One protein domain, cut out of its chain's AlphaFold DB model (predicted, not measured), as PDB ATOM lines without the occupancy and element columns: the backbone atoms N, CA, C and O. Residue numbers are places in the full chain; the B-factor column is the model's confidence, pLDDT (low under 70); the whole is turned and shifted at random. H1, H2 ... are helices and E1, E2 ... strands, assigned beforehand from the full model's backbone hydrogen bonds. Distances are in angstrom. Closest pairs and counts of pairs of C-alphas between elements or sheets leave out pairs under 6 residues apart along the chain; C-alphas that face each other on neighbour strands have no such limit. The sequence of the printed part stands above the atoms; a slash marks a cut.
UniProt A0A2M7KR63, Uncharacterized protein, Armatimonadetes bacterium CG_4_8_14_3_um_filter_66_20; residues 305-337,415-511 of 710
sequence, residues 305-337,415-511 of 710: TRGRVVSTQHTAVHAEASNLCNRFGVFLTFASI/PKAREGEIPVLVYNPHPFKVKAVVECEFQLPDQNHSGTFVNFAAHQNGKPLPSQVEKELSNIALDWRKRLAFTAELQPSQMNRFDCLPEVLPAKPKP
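What this domain is: This is residues 305 to 337 and 415 to 511 of the 710 residues of an uncharacterized protein of Armatimonadetes bacterium CG_4_8_14_3_um_filter_66_20 (UniProt A0A2M7KR63). Two strongly twisted sheets of three antiparallel strands, E1 - E6 - E3 and E2 - E5 - E4, lie partly face to face as a small sandwich. From it a loop sticks out with residues 316 to 327, of which 322 to 327 belong to the short helix H1. The printed part has 130 residues with one named helix and six named strands, in the order H1, E1, E2, E3, E4, E5, E6. It is mostly strand and compact, with a radius of gyration of the C-alphas of 15.0 A and spans of 45 by 41 by 32 A.

How they stand to each other: Residues 309 to 310 pair, parallel, with residues 438 to 439 of E2, residues 434 to 448. H1, residues 322 to 328, is not on either sheet; 2 of its 3 O i to N i+4 pairs are within hydrogen-bond range. Residues 333 to 334 pair, parallel, with residues 424 to 425 of E1, residues 422 to 428. E1 is the antiparallel neighbour of E6, residues 494 to 505, with N 424 and O 498 2.8 A apart. E6 is also antiparallel to E3, residues 453 to 460, with N 455 and O 503 at 2.8 A. E2 is the antiparallel neighbour of E5, residues 479 to 490, with N 440 and O 484 at 3.0 A. E4, residues 467 to 470, and E5 form a hairpin, with N 468 and O 485 at 2.8 A. Between the sheets, the closest C-alphas of E3 and E4, Ala 458 and Ser 467, are 5.9 A apart. E2 and E6 are apart.

Where its parts are: H1 begins at C-alpha 322 (365.022, 376.949, 320.123). E2 is 35.1 A long and bends by 78 degrees at residue 445; E5 is 29.7 A long. E6 is 34.6 A long and ends at C-alpha 505 (384.246, 372.731, 295.957).

The domain as a whole: The C-alphas farthest apart, Pro 431 and Gly 451, are 46.1 A apart. Residues 338 to 414 are not printed; C-alphas 337 and 415 are 21.9 A apart across this cut. Residues 305 to 337 have pLDDT under 70.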
ATOM      1  N   THR A 305     377.012 404.871 300.508       30.45
ATOM      2  CA  THR A 305     375.899 403.914 300.498       30.45
ATOM      3  C   THR A 305     375.366 403.724 299.075       30.45
ATOM      4  O   THR A 305     374.367 404.299 298.649       30.45
ATOM      5  N   ARG A 306     376.071 402.889 298.301       27.30
ATOM      6  CA  ARG A 306     375.608 402.350 297.016       27.30
ATOM      7  C   ARG A 306     374.189 401.805 297.188       27.30
ATOM      8  O   ARG A 306     373.933 401.103 298.162       27.30
ATOM      9  N   GLY A 307     373.317 402.054 296.208       29.98
ATOM     10  CA  GLY A 307     371.949 401.523 296.159       29.98
ATOM     11  C   GLY A 307     371.914 400.003 295.976       29.98
ATOM     12  O   GLY A 307     371.637 399.504 294.889       29.98
ATOM     13  N   ARG A 308     372.249 399.303 297.057       35.75
ATOM     14  CA  ARG A 308     372.291 397.857 297.255       35.75
ATOM     15  C   ARG A 308     371.061 397.426 298.046       35.75
ATOM     16  O   ARG A 308     370.600 398.161 298.927       35.75
ATOM     17  N   VAL A 309     370.599 396.201 297.830       34.97
ATOM     18  CA  VAL A 309     369.747 395.505 298.801       34.97
ATOM     19  C   VAL A 309     370.679 394.808 299.788       34.97
ATOM     20  O   VAL A 309     370.990 393.639 299.612       34.97
ATOM     21  N   VAL A 310     371.206 395.553 300.768       29.75
ATOM     22  CA  VAL A 310     372.047 394.977 301.830       29.75
ATOM     23  C   VAL A 310     371.156 394.321 302.874       29.75
ATOM     24  O   VAL A 310     370.345 395.000 303.505       29.75
ATOM     25  N   SER A 311     371.364 393.027 303.094       34.62
ATOM     26  CA  SER A 311     370.948 392.349 304.317       34.62
ATOM     27  C   SER A 311     371.942 392.620 305.453       34.62
ATOM     28  O   SER A 311     373.071 392.132 305.422       34.62
ATOM     29  N   THR A 312     371.526 393.404 306.450       29.08
ATOM     30  CA  THR A 312     372.236 393.594 307.732       29.08
ATOM     31  C   THR A 312     371.239 393.639 308.892       29.08
ATOM     32  O   THR A 312     371.161 394.621 309.623       29.08
ATOM     33  N   GLN A 313     370.474 392.561 309.069       31.67
ATOM     34  CA  GLN A 313     369.871 392.229 310.363       31.67
ATOM     35  C   GLN A 313     370.504 390.923 310.858       31.67
ATOM     36  O   GLN A 313     370.363 389.870 310.239       31.67
ATOM     37  N   HIS A 314     371.256 391.010 311.957       31.03
ATOM     38  CA  HIS A 314     371.825 389.853 312.644       31.03
ATOM     39  C   HIS A 314     370.754 389.232 313.550       31.03
ATOM     40  O   HIS A 314     370.648 389.593 314.720       31.03
ATOM     41  N   THR A 315     369.974 388.275 313.045       27.97
ATOM     42  CA  THR A 315     369.099 387.450 313.896       27.97
ATOM     43  C   THR A 315     369.904 386.410 314.673       27.97
ATOM     44  O   THR A 315     369.888 385.223 314.358       27.97
ATOM     45  N   ALA A 316     370.586 386.863 315.725       25.27
ATOM     46  CA  ALA A 316     370.979 386.017 316.845       25.27
ATOM     47  C   ALA A 316     369.800 385.945 317.834       25.27
ATOM     48  O   ALA A 316     369.738 386.701 318.798       25.27
ATOM     49  N   VAL A 317     368.827 385.068 317.561       25.67
ATOM     50  CA  VAL A 317     367.630 384.888 318.406       25.67
ATOM     51  C   VAL A 317     367.798 383.629 319.258       25.67
ATOM     52  O   VAL A 317     367.299 382.560 318.916       25.67
ATOM     53  N   HIS A 318     368.527 383.755 320.369       26.62
ATOM     54  CA  HIS A 318     368.720 382.681 321.347       26.62
ATOM     55  C   HIS A 318     367.970 382.965 322.651       26.62
ATOM     56  O   HIS A 318     368.444 383.715 323.496       26.62
ATOM     57  N   ALA A 319     366.815 382.311 322.796       24.23
ATOM     58  CA  ALA A 319     366.197 381.923 324.067       24.23
ATOM     59  C   ALA A 319     365.054 380.941 323.748       24.23
ATOM     60  O   ALA A 319     365.212 379.725 323.855       24.23
ATOM     61  N   GLU A 320     363.944 381.467 323.226       24.17
ATOM     62  CA  GLU A 320     362.680 380.734 323.066       24.17
ATOM     63  C   GLU A 320     362.468 380.158 321.651       24.17
ATOM     64  O   GLU A 320     361.776 379.156 321.480       24.17
ATOM     65  N   ALA A 321     363.142 380.706 320.630       29.69
ATOM     66  CA  ALA A 321     363.086 380.203 319.248       29.69
ATOM     67  C   ALA A 321     363.662 378.777 319.068       29.69
ATOM     68  O   ALA A 321     363.444 378.138 318.036       29.69
ATOM     69  N   SER A 322     364.362 378.260 320.082       27.25
ATOM     70  CA  SER A 322     365.022 376.949 320.123       27.25
ATOM     71  C   SER A 322     364.094 375.786 319.725       27.25
ATOM     72  O   SER A 322     364.493 374.902 318.966       27.25
ATOM     73  N   ASN A 323     362.827 375.828 320.156       25.53
ATOM     74  CA  ASN A 323     361.826 374.797 319.840       25.53
ATOM     75  C   ASN A 323     361.237 374.910 318.420       25.53
ATOM     76  O   ASN A 323     360.651 373.943 317.928       25.53
ATOM     77  N   LEU A 324     361.412 376.046 317.734       32.53
ATOM     78  CA  LEU A 324     361.081 376.186 316.312       32.53
ATOM     79  C   LEU A 324     362.259 375.749 315.430       32.53
ATOM     80  O   LEU A 324     362.077 374.925 314.531       32.53
ATOM     81  N   CYS A 325     363.475 376.236 315.708       31.77
ATOM     82  CA  CYS A 325     364.663 375.922 314.905       31.77
ATOM     83  C   CYS A 325     364.881 374.409 314.745       31.77
ATOM     84  O   CYS A 325     365.040 373.940 313.616       31.77
ATOM     85  N   ASN A 326     364.760 373.634 315.830       28.08
ATOM     86  CA  ASN A 326     364.969 372.179 315.813       28.08
ATOM     87  C   ASN A 326     363.895 371.371 315.050       28.08
ATOM     88  O   ASN A 326     364.092 370.181 314.814       28.08
ATOM     89  N   ARG A 327     362.775 371.978 314.623       30.83
ATOM     90  CA  ARG A 327     361.789 371.347 313.713       30.83
ATOM     91  C   ARG A 327     361.854 371.866 312.273       30.83
ATOM     92  O   ARG A 327     361.394 371.179 311.351       30.83
ATOM     93  N   PHE A 328     362.414 373.057 312.063       29.81
ATOM     94  CA  PHE A 328     362.411 373.720 310.758       29.81
ATOM     95  C   PHE A 328     363.750 373.694 310.017       29.81
ATOM     96  O   PHE A 328     363.703 373.586 308.796       29.81
ATOM     97  N   GLY A 329     364.902 373.712 310.701       25.53
ATOM     98  CA  GLY A 329     366.222 373.503 310.078       25.53
ATOM     99  C   GLY A 329     366.620 374.531 309.006       25.53
ATOM    100  O   GLY A 329     367.374 374.201 308.098       25.53
ATOM    101  N   VAL A 330     366.079 375.753 309.071       30.11
ATOM    102  CA  VAL A 330     366.145 376.753 307.991       30.11
ATOM    103  C   VAL A 330     366.653 378.102 308.498       30.11
ATOM    104  O   VAL A 330     366.031 378.732 309.353       30.11
ATOM    105  N   PHE A 331     367.737 378.595 307.892       36.62
ATOM    106  CA  PHE A 331     368.229 379.965 308.066       36.62
ATOM    107  C   PHE A 331     367.501 380.926 307.115       36.62
ATOM    108  O   PHE A 331     368.005 381.281 306.046       36.62
ATOM    109  N   LEU A 332     366.298 381.353 307.510       38.16
ATOM    110  CA  LEU A 332     365.545 382.406 306.820       38.16
ATOM    111  C   LEU A 332     366.397 383.676 306.698       38.16
ATOM    112  O   LEU A 332     366.792 384.272 307.700       38.16
ATOM    113  N   THR A 333     366.676 384.089 305.462       35.00
ATOM    114  CA  THR A 333     367.548 385.238 305.191       35.00
ATOM    115  C   THR A 333     366.753 386.403 304.619       35.00
ATOM    116  O   THR A 333     366.213 386.326 303.513       35.00
ATOM    117  N   PHE A 334     366.723 387.503 305.370       38.59
ATOM    118  CA  PHE A 334     366.158 388.779 304.942       38.59
ATOM    119  C   PHE A 334     366.937 389.359 303.762       38.59
ATOM    120  O   PHE A 334     368.166 389.393 303.792       38.59
ATOM    121  N   ALA A 335     366.242 389.944 302.791       39.84
ATOM    122  CA  ALA A 335     366.790 390.990 301.933       39.84
ATOM    123  C   ALA A 335     365.629 391.857 301.427       39.84
ATOM    124  O   ALA A 335     364.859 391.419 300.584       39.84
ATOM    125  N   SER A 336     365.452 393.074 301.945       41.25
ATOM    126  CA  SER A 336     364.302 393.919 301.590       41.25
ATOM    127  C   SER A 336     364.720 395.167 300.825       41.25
ATOM    128  O   SER A 336     365.691 395.843 301.172       41.25
ATOM    129  N   ILE A 337     363.942 395.508 299.796       45.53
ATOM    130  CA  ILE A 337     363.876 396.888 299.332       45.53
ATOM    131  C   ILE A 337     362.917 397.599 300.303       45.53
ATOM    132  O   ILE A 337     361.715 397.373 300.273       45.53
ATOM    133  N   PRO A 415     356.392 377.704 301.453       87.00
ATOM    134  CA  PRO A 415     356.685 376.272 301.556       87.00
ATOM    135  C   PRO A 415     357.906 375.971 302.437       87.00
ATOM    136  O   PRO A 415     358.866 376.747 302.452       87.00
ATOM    137  N   LYS A 416     357.936 374.816 303.116       86.56
ATOM    138  CA  LYS A 416     359.161 374.372 303.805       86.56
ATOM    139  C   LYS A 416     360.303 374.250 302.784       86.56
ATOM    140  O   LYS A 416     360.074 373.839 301.647       86.56
ATOM    141  N   ALA A 417     361.517 374.634 303.171       86.25
ATOM    142  CA  ALA A 417     362.694 374.367 302.352       86.25
ATOM    143  C   ALA A 417     363.000 372.864 302.303       86.25
ATOM    144  O   ALA A 417     362.635 372.111 303.214       86.25
ATOM    145  N   ARG A 418     363.674 372.434 301.239       86.94
ATOM    146  CA  ARG A 418     364.221 371.075 301.125       86.94
ATOM    147  C   ARG A 418     365.476 370.921 301.985       86.94
ATOM    148  O   ARG A 418     366.067 371.897 302.438       86.94
ATOM    149  N   GLU A 419     365.910 369.684 302.179       83.56
ATOM    150  CA  GLU A 419     367.203 369.409 302.803       83.56
ATOM    151  C   GLU A 419     368.344 370.037 301.980       83.56
ATOM    152  O   GLU A 419     368.362 369.951 300.753       83.56
ATOM    153  N   GLY A 420     369.252 370.746 302.657       81.62
ATOM    154  CA  GLY A 420     370.325 371.531 302.033       81.62
ATOM    155  C   GLY A 420     369.899 372.852 301.365       81.62
ATOM    156  O   GLY A 420     370.771 373.639 301.008       81.62
ATOM    157  N   GLU A 421     368.603 373.138 301.208       86.50
ATOM    158  CA  GLU A 421     368.093 374.350 300.548       86.50
ATOM    159  C   GLU A 421     367.994 375.528 301.534       86.50
ATOM    160  O   GLU A 421     367.351 375.423 302.579       86.50
ATOM    161  N   ILE A 422     368.588 376.679 301.194       90.12
ATOM    162  CA  ILE A 422     368.472 377.911 301.989       90.12
ATOM    163  C   ILE A 422     367.523 378.896 301.280       90.12
ATOM    164  O   ILE A 422     367.890 379.449 300.238       90.12
ATOM    165  N   PRO A 423     366.313 379.155 301.814       91.25
ATOM    166  CA  PRO A 423     365.369 380.089 301.217       91.25
ATOM    167  C   PRO A 423     365.733 381.543 301.553       91.25
ATOM    168  O   PRO A 423     365.814 381.950 302.716       91.25
ATOM    169  N   VAL A 424     365.892 382.353 300.510       90.31
ATOM    170  CA  VAL A 424     366.071 383.808 300.587       90.31
ATOM    171  C   VAL A 424     364.768 384.468 300.145       90.31
ATOM    172  O   VAL A 424     364.281 384.221 299.040       90.31
ATOM    173  N   LEU A 425     364.192 385.307 301.008       91.38
ATOM    174  CA  LEU A 425     362.912 385.971 300.755       91.38
ATOM    175  C   LEU A 425     363.117 387.480 300.584       91.38
ATOM    176  O   LEU A 425     363.750 388.137 301.415       91.38
ATOM    177  N   VAL A 426     362.584 388.023 299.485       90.44
ATOM    178  CA  VAL A 426     362.816 389.403 299.044       90.44
ATOM    179  C   VAL A 426     361.503 390.150 298.841       90.44
ATOM    180  O   VAL A 426     360.783 389.915 297.868       90.44
ATOM    181  N   TYR A 427     361.208 391.098 299.730       89.25
ATOM    182  CA  TYR A 427     360.063 391.991 299.563       89.25
ATOM    183  C   TYR A 427     360.393 393.142 298.606       89.25
ATOM    184  O   TYR A 427     361.402 393.836 298.780       89.25
ATOM    185  N   ASN A 428     359.511 393.361 297.630       89.31
ATOM    186  CA  ASN A 428     359.509 394.532 296.758       89.31
ATOM    187  C   ASN A 428     358.354 395.470 297.168       89.31
ATOM    188  O   ASN A 428     357.204 395.056 297.054       89.31
ATOM    189  N   PRO A 429     358.616 396.719 297.595       85.38
ATOM    190  CA  PRO A 429     357.603 397.669 298.057       85.38
ATOM    191  C   PRO A 429     357.039 398.528 296.917       85.38
ATOM    192  O   PRO A 429     356.250 399.440 297.161       85.38
ATOM    193  N   HIS A 430     357.519 398.332 295.685       86.00
ATOM    194  CA  HIS A 430     357.121 399.133 294.538       86.00
ATOM    195  C   HIS A 430     355.918 398.495 293.826       86.00
ATOM    196  O   HIS A 430     355.918 397.279 293.620       86.00
ATOM    197  N   PRO A 431     354.960 399.300 293.323       88.12
ATOM    198  CA  PRO A 431     353.825 398.830 292.521       88.12
ATOM    199  C   PRO A 431     354.225 398.436 291.082       88.12
ATOM    200  O   PRO A 431     353.384 398.325 290.197       88.12
ATOM    201  N   PHE A 432     355.518 398.227 290.828       91.38
ATOM    202  CA  PHE A 432     356.075 397.823 289.543       91.38
ATOM    203  C   PHE A 432     357.201 396.800 289.734       91.38
ATOM    204  O   PHE A 432     357.786 396.669 290.812       91.38
ATOM    205  N   LYS A 433     357.505 396.064 288.659       93.31
ATOM    206  CA  LYS A 433     358.593 395.080 288.629       93.31
ATOM    207  C   LYS A 433     359.948 395.746 288.838       93.31
ATOM    208  O   LYS A 433     360.235 396.783 288.239       93.31
ATOM    209  N   VAL A 434     360.811 395.111 289.625       87.31
ATOM    210  CA  VAL A 434     362.133 395.648 289.963       87.31
ATOM    211  C   VAL A 434     363.230 394.661 289.607       87.31
ATOM    212  O   VAL A 434     363.323 393.589 290.196       87.31
ATOM    213  N   LYS A 435     364.121 395.051 288.690       89.94
ATOM    214  CA  LYS A 435     365.367 394.319 288.445       89.94
ATOM    215  C   LYS A 435     366.482 394.858 289.340       89.94
ATOM    216  O   LYS A 435     366.899 396.005 289.177       89.94
ATOM    217  N   ALA A 436     366.962 394.032 290.264       83.75
ATOM    218  CA  ALA A 436     367.944 394.408 291.279       83.75
ATOM    219  C   ALA A 436     369.047 393.351 291.437       83.75
ATOM    220  O   ALA A 436     368.891 392.199 291.026       83.75
ATOM    221  N   VAL A 437     370.155 393.755 292.065       87.00
ATOM    222  CA  VAL A 437     371.099 392.821 292.688       87.00
ATOM    223  C   VAL A 437     370.656 392.627 294.135       87.00
ATOM    224  O   VAL A 437     370.560 393.599 294.887       87.00
ATOM    225  N   VAL A 438     370.367 391.382 294.496       86.31
ATOM    226  CA  VAL A 438     370.088 390.949 295.867       86.31
ATOM    227  C   VAL A 438     371.424 390.570 296.502       86.31
ATOM    228  O   VAL A 438     372.129 389.733 295.943       86.31
ATOM    229  N   GLU A 439     371.788 391.185 297.633       86.62
ATOM    230  CA  GLU A 439     372.948 390.795 298.451       86.62
ATOM    231  C   GLU A 439     372.430 390.217 299.782       86.62
ATOM    232  O   GLU A 439     371.799 390.919 300.575       86.62
ATOM    233  N   CYS A 440     372.680 388.933 300.036       85.44
ATOM    234  CA  CYS A 440     372.151 388.213 301.200       85.44
ATOM    235  C   CYS A 440     373.253 387.441 301.942       85.44
ATOM    236  O   CYS A 440     374.264 387.067 301.341       85.44
ATOM    237  N   GLU A 441     373.077 387.211 303.249       87.75
ATOM    238  CA  GLU A 441     374.022 386.427 304.051       87.75
ATOM    239  C   GLU A 441     373.344 385.447 305.019       87.75
ATOM    240  O   GLU A 441     372.598 385.850 305.915       87.75
ATOM    241  N   PHE A 442     373.721 384.174 304.909       86.69
ATOM    242  CA  PHE A 442     373.257 383.050 305.730       86.69
ATOM    243  C   PHE A 442     374.428 382.349 306.438       86.69
ATOM    244  O   PHE A 442     375.600 382.636 306.184       86.69
ATOM    245  N   GLN A 443     374.111 381.451 307.370       87.75
ATOM    246  CA  GLN A 443     375.051 380.461 307.903       87.75
ATOM    247  C   GLN A 443     374.759 379.092 307.275       87.75
ATOM    248  O   GLN A 443     373.627 378.820 306.875       87.75
ATOM    249  N   LEU A 444     375.779 378.237 307.191       87.12
ATOM    250  CA  LEU A 444     375.575 376.795 307.045       87.12
ATOM    251  C   LEU A 444     375.030 376.204 308.365       87.12
ATOM    252  O   LEU A 444     375.276 376.788 309.424       87.12
ATOM    253  N   PRO A 445     374.376 375.025 308.333       84.19
ATOM    254  CA  PRO A 445     373.980 374.295 309.541       84.19
ATOM    255  C   PRO A 445     375.124 374.016 310.524       84.19
ATOM    256  O   PRO A 445     374.893 374.029 311.727       84.19
ATOM    257  N   ASP A 446     376.343 373.816 310.020       84.38
ATOM    258  CA  ASP A 446     377.542 373.566 310.824       84.38
ATOM    259  C   ASP A 446     378.784 374.234 310.197       84.38
ATOM    260  O   ASP A 446     378.768 374.696 309.050       84.38
ATOM    261  N   GLN A 447     379.871 374.310 310.958       88.06
ATOM    262  CA  GLN A 447     381.156 374.850 310.537       88.06
ATOM    263  C   GLN A 447     381.878 373.868 309.607       88.06
ATOM    264  O   GLN A 447     382.273 372.776 310.013       88.06
ATOM    265  N   ASN A 448     382.125 374.271 308.360       86.94
ATOM    266  CA  ASN A 448     382.896 373.448 307.435       86.94
ATOM    267  C   ASN A 448     384.399 373.462 307.786       86.94
ATOM    268  O   ASN A 448     385.145 374.352 307.375       86.94
ATOM    269  N   HIS A 449     384.832 372.434 308.519       87.19
ATOM    270  CA  HIS A 449     386.236 372.154 308.852       87.19
ATOM    271  C   HIS A 449     386.912 371.170 307.879       87.19
ATOM    272  O   HIS A 449     388.072 370.816 308.069       87.19
ATOM    273  N   SER A 450     386.229 370.715 306.821       84.81
ATOM    274  CA  SER A 450     386.675 369.581 305.992       84.81
ATOM    275  C   SER A 450     387.774 369.915 304.964       84.81
ATOM    276  O   SER A 450     388.064 369.105 304.083       84.81
ATOM    277  N   GLY A 451     388.316 371.137 304.988       84.50
ATOM    278  CA  GLY A 451     389.247 371.668 303.980       84.50
ATOM    279  C   GLY A 451     388.609 372.039 302.630       84.50
ATOM    280  O   GLY A 451     389.248 372.709 301.819       84.50
ATOM    281  N   THR A 452     387.349 371.656 302.400       91.25
ATOM    282  CA  THR A 452     386.561 372.055 301.223       91.25
ATOM    283  C   THR A 452     386.071 373.505 301.344       91.25
ATOM    284  O   THR A 452     386.290 374.177 302.350       91.25
ATOM    285  N   PHE A 453     385.370 374.003 300.326       91.19
ATOM    286  CA  PHE A 453     384.678 375.287 300.354       91.19
ATOM    287  C   PHE A 453     383.255 375.144 299.812       91.19
ATOM    288  O   PHE A 453     383.076 374.762 298.655       91.19
ATOM    289  N   VAL A 454     382.244 375.503 300.605       91.44
ATOM    290  CA  VAL A 454     380.845 375.471 300.139       91.44
ATOM    291  C   VAL A 454     380.518 376.748 299.351       91.44
ATOM    292  O   VAL A 454     380.349 377.822 299.935       91.44
ATOM    293  N   ASN A 455     380.442 376.649 298.026       92.38
ATOM    294  CA  ASN A 455     379.881 377.677 297.149       92.38
ATOM    295  C   ASN A 455     378.338 377.600 297.142       92.38
ATOM    296  O   ASN A 455     377.771 376.668 297.706       92.38
ATOM    297  N   PHE A 456     377.647 378.577 296.542       93.44
ATOM    298  CA  PHE A 456     376.181 378.580 296.432       93.44
ATOM    299  C   PHE A 456     375.689 379.093 295.077       93.44
ATOM    300  O   PHE A 456     376.215 380.075 294.542       93.44
ATOM    301  N   ALA A 457     374.606 378.483 294.593       93.56
ATOM    302  CA  ALA A 457     373.863 378.889 293.406       93.56
ATOM    303  C   ALA A 457     372.426 379.305 293.768       93.56
ATOM    304  O   ALA A 457     371.663 378.524 294.343       93.56
ATOM    305  N   ALA A 458     372.041 380.538 293.421       94.50
ATOM    306  CA  ALA A 458     370.672 381.024 293.619       94.50
ATOM    307  C   ALA A 458     369.746 380.502 292.513       94.50
ATOM    308  O   ALA A 458     370.089 380.580 291.335       94.50
ATOM    309  N   HIS A 459     368.556 380.032 292.874       94.69
ATOM    310  CA  HIS A 459     367.530 379.569 291.941       94.69
ATOM    311  C   HIS A 459     366.214 380.329 292.143       94.69
ATOM    312  O   HIS A 459     365.934 380.844 293.223       94.69
ATOM    313  N   GLN A 460     365.379 380.378 291.107       93.69
ATOM    314  CA  GLN A 460     363.993 380.837 291.190       93.69
ATOM    315  C   GLN A 460     363.102 379.863 290.418       93.69
ATOM    316  O   GLN A 460     363.339 379.610 289.235       93.69
ATOM    317  N   ASN A 461     362.087 379.296 291.077       89.62
ATOM    318  CA  ASN A 461     361.190 378.284 290.497       89.62
ATOM    319  C   ASN A 461     361.966 377.122 289.834       89.62
ATOM    320  O   ASN A 461     361.671 376.718 288.709       89.62
ATOM    321  N   GLY A 462     363.023 376.643 290.505       88.06
ATOM    322  CA  GLY A 462     363.916 375.582 290.020       88.06
ATOM    323  C   GLY A 462     364.902 375.978 288.910       88.06
ATOM    324  O   GLY A 462     365.715 375.150 288.513       88.06
ATOM    325  N   LYS A 463     364.877 377.219 288.402       92.62
ATOM    326  CA  LYS A 463     365.812 377.693 287.365       92.62
ATOM    327  C   LYS A 463     367.002 378.425 288.000       92.62
ATOM    328  O   LYS A 463     366.758 379.312 288.819       92.62
ATOM    329  N   PRO A 464     368.260 378.111 287.635       93.56
ATOM    330  CA  PRO A 464     369.428 378.803 288.173       93.56
ATOM    331  C   PRO A 464     369.480 380.263 287.708       93.56
ATOM    332  O   PRO A 464     369.195 380.582 286.551       93.56
ATOM    333  N   LEU A 465     369.880 381.149 288.614       93.94
ATOM    334  CA  LEU A 465     370.151 382.560 288.362       93.94
ATOM    335  C   LEU A 465     371.668 382.810 288.324       93.94
ATOM    336  O   LEU A 465     372.416 382.148 289.041       93.94
ATOM    337  N   PRO A 466     372.151 383.812 287.565       90.94
ATOM    338  CA  PRO A 466     373.534 384.266 287.671       90.94
ATOM    339  C   PRO A 466     373.827 384.809 289.080       90.94
ATOM    340  O   PRO A 466     373.406 385.918 289.434       90.94
ATOM    341  N   SER A 467     374.552 384.016 289.869       91.62
ATOM    342  CA  SER A 467     374.942 384.312 291.248       91.62
ATOM    343  C   SER A 467     376.456 384.225 291.458       91.62
ATOM    344  O   SER A 467     377.174 383.563 290.712       91.62
ATOM    345  N   GLN A 468     376.941 384.906 292.492       89.75
ATOM    346  CA  GLN A 468     378.341 384.945 292.891       89.75
ATOM    347  C   GLN A 468     378.434 384.956 294.419       89.75
ATOM    348  O   GLN A 468     377.820 385.803 295.070       89.75
ATOM    349  N   VAL A 469     379.238 384.056 294.992       89.19
ATOM    350  CA  VAL A 469     379.627 384.154 296.405       89.19
ATOM    351  C   VAL A 469     380.668 385.267 296.566       89.19
ATOM    352  O   VAL A 469     381.666 385.327 295.841       89.19
ATOM    353  N   GLU A 470     380.414 386.176 297.501       88.19
ATOM    354  CA  GLU A 470     381.271 387.317 297.839       88.19
ATOM    355  C   GLU A 470     382.042 387.072 299.153       88.19
ATOM    356  O   GLU A 470     381.791 386.101 299.868       88.19
ATOM    357  N   LYS A 471     382.973 387.971 299.511       85.81
ATOM    358  CA  LYS A 471     383.556 387.987 300.862       85.81
ATOM    359  C   LYS A 471     382.482 388.414 301.868       85.81
ATOM    360  O   LYS A 471     381.857 389.457 301.716       85.81
ATOM    361  N   GLU A 472     382.311 387.594 302.891       86.75
ATOM    362  CA  GLU A 472     381.335 387.739 303.967       86.75
ATOM    363  C   GLU A 472     381.699 388.923 304.884       86.75
ATOM    364  O   GLU A 472     382.885 389.199 305.071       86.75
ATOM    365  N   LEU A 473     380.723 389.588 305.515       84.44
ATOM    366  CA  LEU A 473     380.989 390.657 306.501       84.44
ATOM    367  C   LEU A 473     381.746 390.163 307.748       84.44
ATOM    368  O   LEU A 473     382.338 390.961 308.471       84.44
ATOM    369  N   SER A 474     381.742 388.852 308.004       85.06
ATOM    370  CA  SER A 474     382.494 388.253 309.105       85.06
ATOM    371  C   SER A 474     384.006 388.353 308.884       85.06
ATOM    372  O   SER A 474     384.540 387.848 307.893       85.06
ATOM    373  N   ASN A 475     384.713 388.919 309.864       86.62
ATOM    374  CA  ASN A 475     386.177 388.885 309.933       86.62
ATOM    375  C   ASN A 475     386.724 387.497 310.322       86.62
ATOM    376  O   ASN A 475     387.913 387.240 310.143       86.62
ATOM    377  N   ILE A 476     385.878 386.592 310.831       84.31
ATOM    378  CA  ILE A 476     386.268 385.219 311.170       84.31
ATOM    379  C   ILE A 476     386.438 384.425 309.868       84.31
ATOM    380  O   ILE A 476     385.508 384.320 309.070       84.31
ATOM    381  N   ALA A 477     387.621 383.848 309.661       81.62
ATOM    382  CA  ALA A 477     387.997 383.126 308.443       81.62
ATOM    383  C   ALA A 477     387.528 381.652 308.408       81.62
ATOM    384  O   ALA A 477     388.199 380.808 307.821       81.62
ATOM    385  N   LEU A 478     386.388 381.342 309.035       84.69
ATOM    386  CA  LEU A 478     385.767 380.011 309.019       84.69
ATOM    387  C   LEU A 478     384.740 379.907 307.889       84.69
ATOM    388  O   LEU A 478     383.988 380.852 307.642       84.69
ATOM    389  N   ASP A 479     384.658 378.740 307.250       87.62
ATOM    390  CA  ASP A 479     383.778 378.498 306.102       87.62
ATOM    391  C   ASP A 479     382.314 378.224 306.511       87.62
ATOM    392  O   ASP A 479     381.690 377.265 306.071       87.62
ATOM    393  N   TRP A 480     381.766 379.072 307.387       88.75
ATOM    394  CA  TRP A 480     380.470 378.885 308.051       88.75
ATOM    395  C   TRP A 480     379.439 379.963 307.686       88.75
ATOM    396  O   TRP A 480     378.305 379.649 307.330       88.75
ATOM    397  N   ARG A 481     379.834 381.244 307.710       90.75
ATOM    398  CA  ARG A 481     379.041 382.342 307.127       90.75
ATOM    399  C   ARG A 481     379.198 382.300 305.605       90.75
ATOM    400  O   ARG A 481     380.270 381.964 305.108       90.75
ATOM    401  N   LYS A 482     378.155 382.675 304.865       90.38
ATOM    402  CA  LYS A 482     378.165 382.782 303.399       90.38
ATOM    403  C   LYS A 482     377.499 384.081 302.972       90.38
ATOM    404  O   LYS A 482     376.507 384.485 303.574       90.38
ATOM    405  N   ARG A 483     378.027 384.710 301.920       90.94
ATOM    406  CA  ARG A 483     377.451 385.895 301.273       90.94
ATOM    407  C   ARG A 483     377.193 385.599 299.810       90.94
ATOM    408  O   ARG A 483     378.138 385.291 299.090       90.94
ATOM    409  N   LEU A 484     375.946 385.717 299.371       90.81
ATOM    410  CA  LEU A 484     375.551 385.462 297.990       90.81
ATOM    411  C   LEU A 484     374.958 386.728 297.369       90.81
ATOM    412  O   LEU A 484     374.020 387.321 297.909       90.81
ATOM    413  N   ALA A 485     375.506 387.119 296.222       91.19
ATOM    414  CA  ALA A 485     374.983 388.180 295.377       91.19
ATOM    415  C   ALA A 485     374.395 387.576 294.094       91.19
ATOM    416  O   ALA A 485     375.055 386.774 293.430       91.19
ATOM    417  N   PHE A 486     373.174 387.950 293.715       90.81
ATOM    418  CA  PHE A 486     372.545 387.487 292.470       90.81
ATOM    419  C   PHE A 486     371.643 388.554 291.844       90.81
ATOM    420  O   PHE A 486     371.158 389.456 292.524       90.81
ATOM    421  N   THR A 487     371.429 388.476 290.528       90.69
ATOM    422  CA  THR A 487     370.519 389.396 289.821       90.69
ATOM    423  C   THR A 487     369.144 388.763 289.657       90.69
ATOM    424  O   THR A 487     369.028 387.711 289.033       90.69
ATOM    425  N   ALA A 488     368.101 389.437 290.140       89.75
ATOM    426  CA  ALA A 488     366.718 388.973 290.068       89.75
ATOM    427  C   ALA A 488     365.773 390.040 289.494       89.75
ATOM    428  O   ALA A 488     366.063 391.238 289.545       89.75
ATOM    429  N   GLU A 489     364.628 389.596 288.970       92.75
ATOM    430  CA  GLU A 489     363.450 390.439 288.750       92.75
ATOM    431  C   GLU A 489     362.404 390.114 289.822       92.75
ATOM    432  O   GLU A 489     361.988 388.966 289.982       92.75
ATOM    433  N   LEU A 490     362.002 391.140 290.563       90.56
ATOM    434  CA  LEU A 490     361.084 391.068 291.688       90.56
ATOM    435  C   LEU A 490     359.699 391.535 291.240       90.56
ATOM    436  O   LEU A 490     359.570 392.593 290.616       90.56
ATOM    437  N   GLN A 491     358.669 390.758 291.565       94.06
ATOM    438  CA  GLN A 491     357.273 391.088 291.287       94.06
ATOM    439  C   GLN A 491     356.780 392.234 292.193       94.06
ATOM    440  O   GLN A 491     357.363 392.433 293.263       94.06
ATOM    441  N   PRO A 492     355.768 393.023 291.781       92.19
ATOM    442  CA  PRO A 492     355.287 394.194 292.524       92.19
ATOM    443  C   PRO A 492     354.707 393.867 293.904       92.19
ATOM    444  O   PRO A 492     354.002 392.874 294.038       92.19
ATOM    445  N   SER A 493     354.929 394.742 294.889       89.06
ATOM    446  CA  SER A 493     354.224 394.765 296.191       89.06
ATOM    447  C   SER A 493     354.082 393.413 296.919       89.06
ATOM    448  O   SER A 493     353.084 393.174 297.599       89.06
ATOM    449  N   GLN A 494     355.052 392.503 296.770       89.56
ATOM    450  CA  GLN A 494     354.971 391.138 297.300       89.56
ATOM    451  C   GLN A 494     356.324 390.580 297.754       89.56
ATOM    452  O   GLN A 494     357.395 391.098 297.415       89.56
ATOM    453  N   MET A 495     356.266 389.461 298.479       90.50
ATOM    454  CA  MET A 495     357.427 388.618 298.754       90.50
ATOM    455  C   MET A 495     357.826 387.818 297.503       90.50
ATOM    456  O   MET A 495     356.975 387.311 296.768       90.50
ATOM    457  N   ASN A 496     359.131 387.696 297.266       92.00
ATOM    458  CA  ASN A 496     359.733 386.931 296.174       92.00
ATOM    459  C   ASN A 496     360.690 385.896 296.773       92.00
ATOM    460  O   ASN A 496     361.604 386.273 297.504       92.00
ATOM    461  N   ARG A 497     360.494 384.612 296.464       93.12
ATOM    462  CA  ARG A 497     361.349 383.521 296.950       93.12
ATOM    463  C   ARG A 497     362.478 383.203 295.974       93.12
ATOM    464  O   ARG A 497     362.262 383.178 294.760       93.12
ATOM    465  N   PHE A 498     363.647 382.910 296.537       93.81
ATOM    466  CA  PHE A 498     364.811 382.359 295.855       93.81
ATOM    467  C   PHE A 498     365.384 381.206 296.677       93.81
ATOM    468  O   PHE A 498     365.522 381.319 297.893       93.81
ATOM    469  N   ASP A 499     365.742 380.119 296.007       93.81
ATOM    470  CA  ASP A 499     366.208 378.884 296.636       93.81
ATOM    471  C   ASP A 499     367.721 378.771 296.420       93.81
ATOM    472  O   ASP A 499     368.190 378.636 295.289       93.81
ATOM    473  N   CYS A 500     368.510 378.903 297.485       93.12
ATOM    474  CA  CYS A 500     369.969 378.873 297.398       93.12
ATOM    475  C   CYS A 500     370.477 377.465 297.710       93.12
ATOM    476  O   CYS A 500     370.305 376.973 298.826       93.12
ATOM    477  N   LEU A 501     371.103 376.830 296.719       92.81
ATOM    478  CA  LEU A 501     371.603 375.457 296.805       92.81
ATOM    479  C   LEU A 501     373.136 375.439 296.960       92.81
ATOM    480  O   LEU A 501     373.808 376.226 296.283       92.81
ATOM    481  N   PRO A 502     373.695 374.580 297.834       92.19
ATOM    482  CA  PRO A 502     375.129 374.483 298.072       92.19
ATOM    483  C   PRO A 502     375.852 373.709 296.964       92.19
ATOM    484  O   PRO A 502     375.359 372.716 296.437       92.19
ATOM    485  N   GLU A 503     377.082 374.124 296.683       92.00
ATOM    486  CA  GLU A 503     378.015 373.479 295.761       92.00
ATOM    487  C   GLU A 503     379.344 373.251 296.495       92.00
ATOM    488  O   GLU A 503     380.091 374.198 296.747       92.00
ATOM    489  N   VAL A 504     379.661 372.012 296.878       91.69
ATOM    490  CA  VAL A 504     380.917 371.718 297.589       91.69
ATOM    491  C   VAL A 504     382.083 371.698 296.598       91.69
ATOM    492  O   VAL A 504     382.139 370.858 295.704       91.69
ATOM    493  N   LEU A 505     383.031 372.621 296.766       92.75
ATOM    494  CA  LEU A 505     384.246 372.731 295.957       92.75
ATOM    495  C   LEU A 505     385.467 372.238 296.753       92.75
ATOM    496  O   LEU A 505     385.540 372.477 297.959       92.75
ATOM    497  N   PRO A 506     386.479 371.620 296.116       92.06
ATOM    498  CA  PRO A 506     387.641 371.069 296.824       92.06
ATOM    499  C   PRO A 506     388.539 372.131 297.485       92.06
ATOM    500  O   PRO A 506     389.348 371.790 298.339       92.06
ATOM    501  N   ALA A 507     388.415 373.407 297.101       88.62
ATOM    502  CA  ALA A 507     389.054 374.551 297.755       88.62
ATOM    503  C   ALA A 507     388.323 375.856 297.384       88.62
ATOM    504  O   ALA A 507     387.651 375.919 296.350       88.62
ATOM    505  N   LYS A 508     388.498 376.930 298.174       86.62
ATOM    506  CA  LYS A 508     387.923 378.255 297.860       86.62
ATOM    507  C   LYS A 508     388.484 378.771 296.521       86.62
ATOM    508  O   LYS A 508     389.709 378.861 296.391       86.62
ATOM    509  N   PRO A 509     387.642 379.122 295.526       83.69
ATOM    510  CA  PRO A 509     388.113 379.566 294.218       83.69
ATOM    511  C   PRO A 509     389.068 380.760 294.311       83.69
ATOM    512  O   PRO A 509     388.700 381.841 294.775       83.69
ATOM    513  N   LYS A 510     390.304 380.586 293.827       80.06
ATOM    514  CA  LYS A 510     391.258 381.694 293.688       80.06
ATOM    515  C   LYS A 510     390.734 382.649 292.601       80.06
ATOM    516  O   LYS A 510     390.482 382.182 291.488       80.06
ATOM    517  N   PRO A 511     390.563 383.957 292.871       70.69
ATOM    518  CA  PRO A 511     389.969 384.885 291.911       70.69
ATOM    519  C   PRO A 511     390.878 385.070 290.687       70.69
ATOM    520  O   PRO A 511     391.900 385.751 290.745       70.69
TER     521      PRO A 511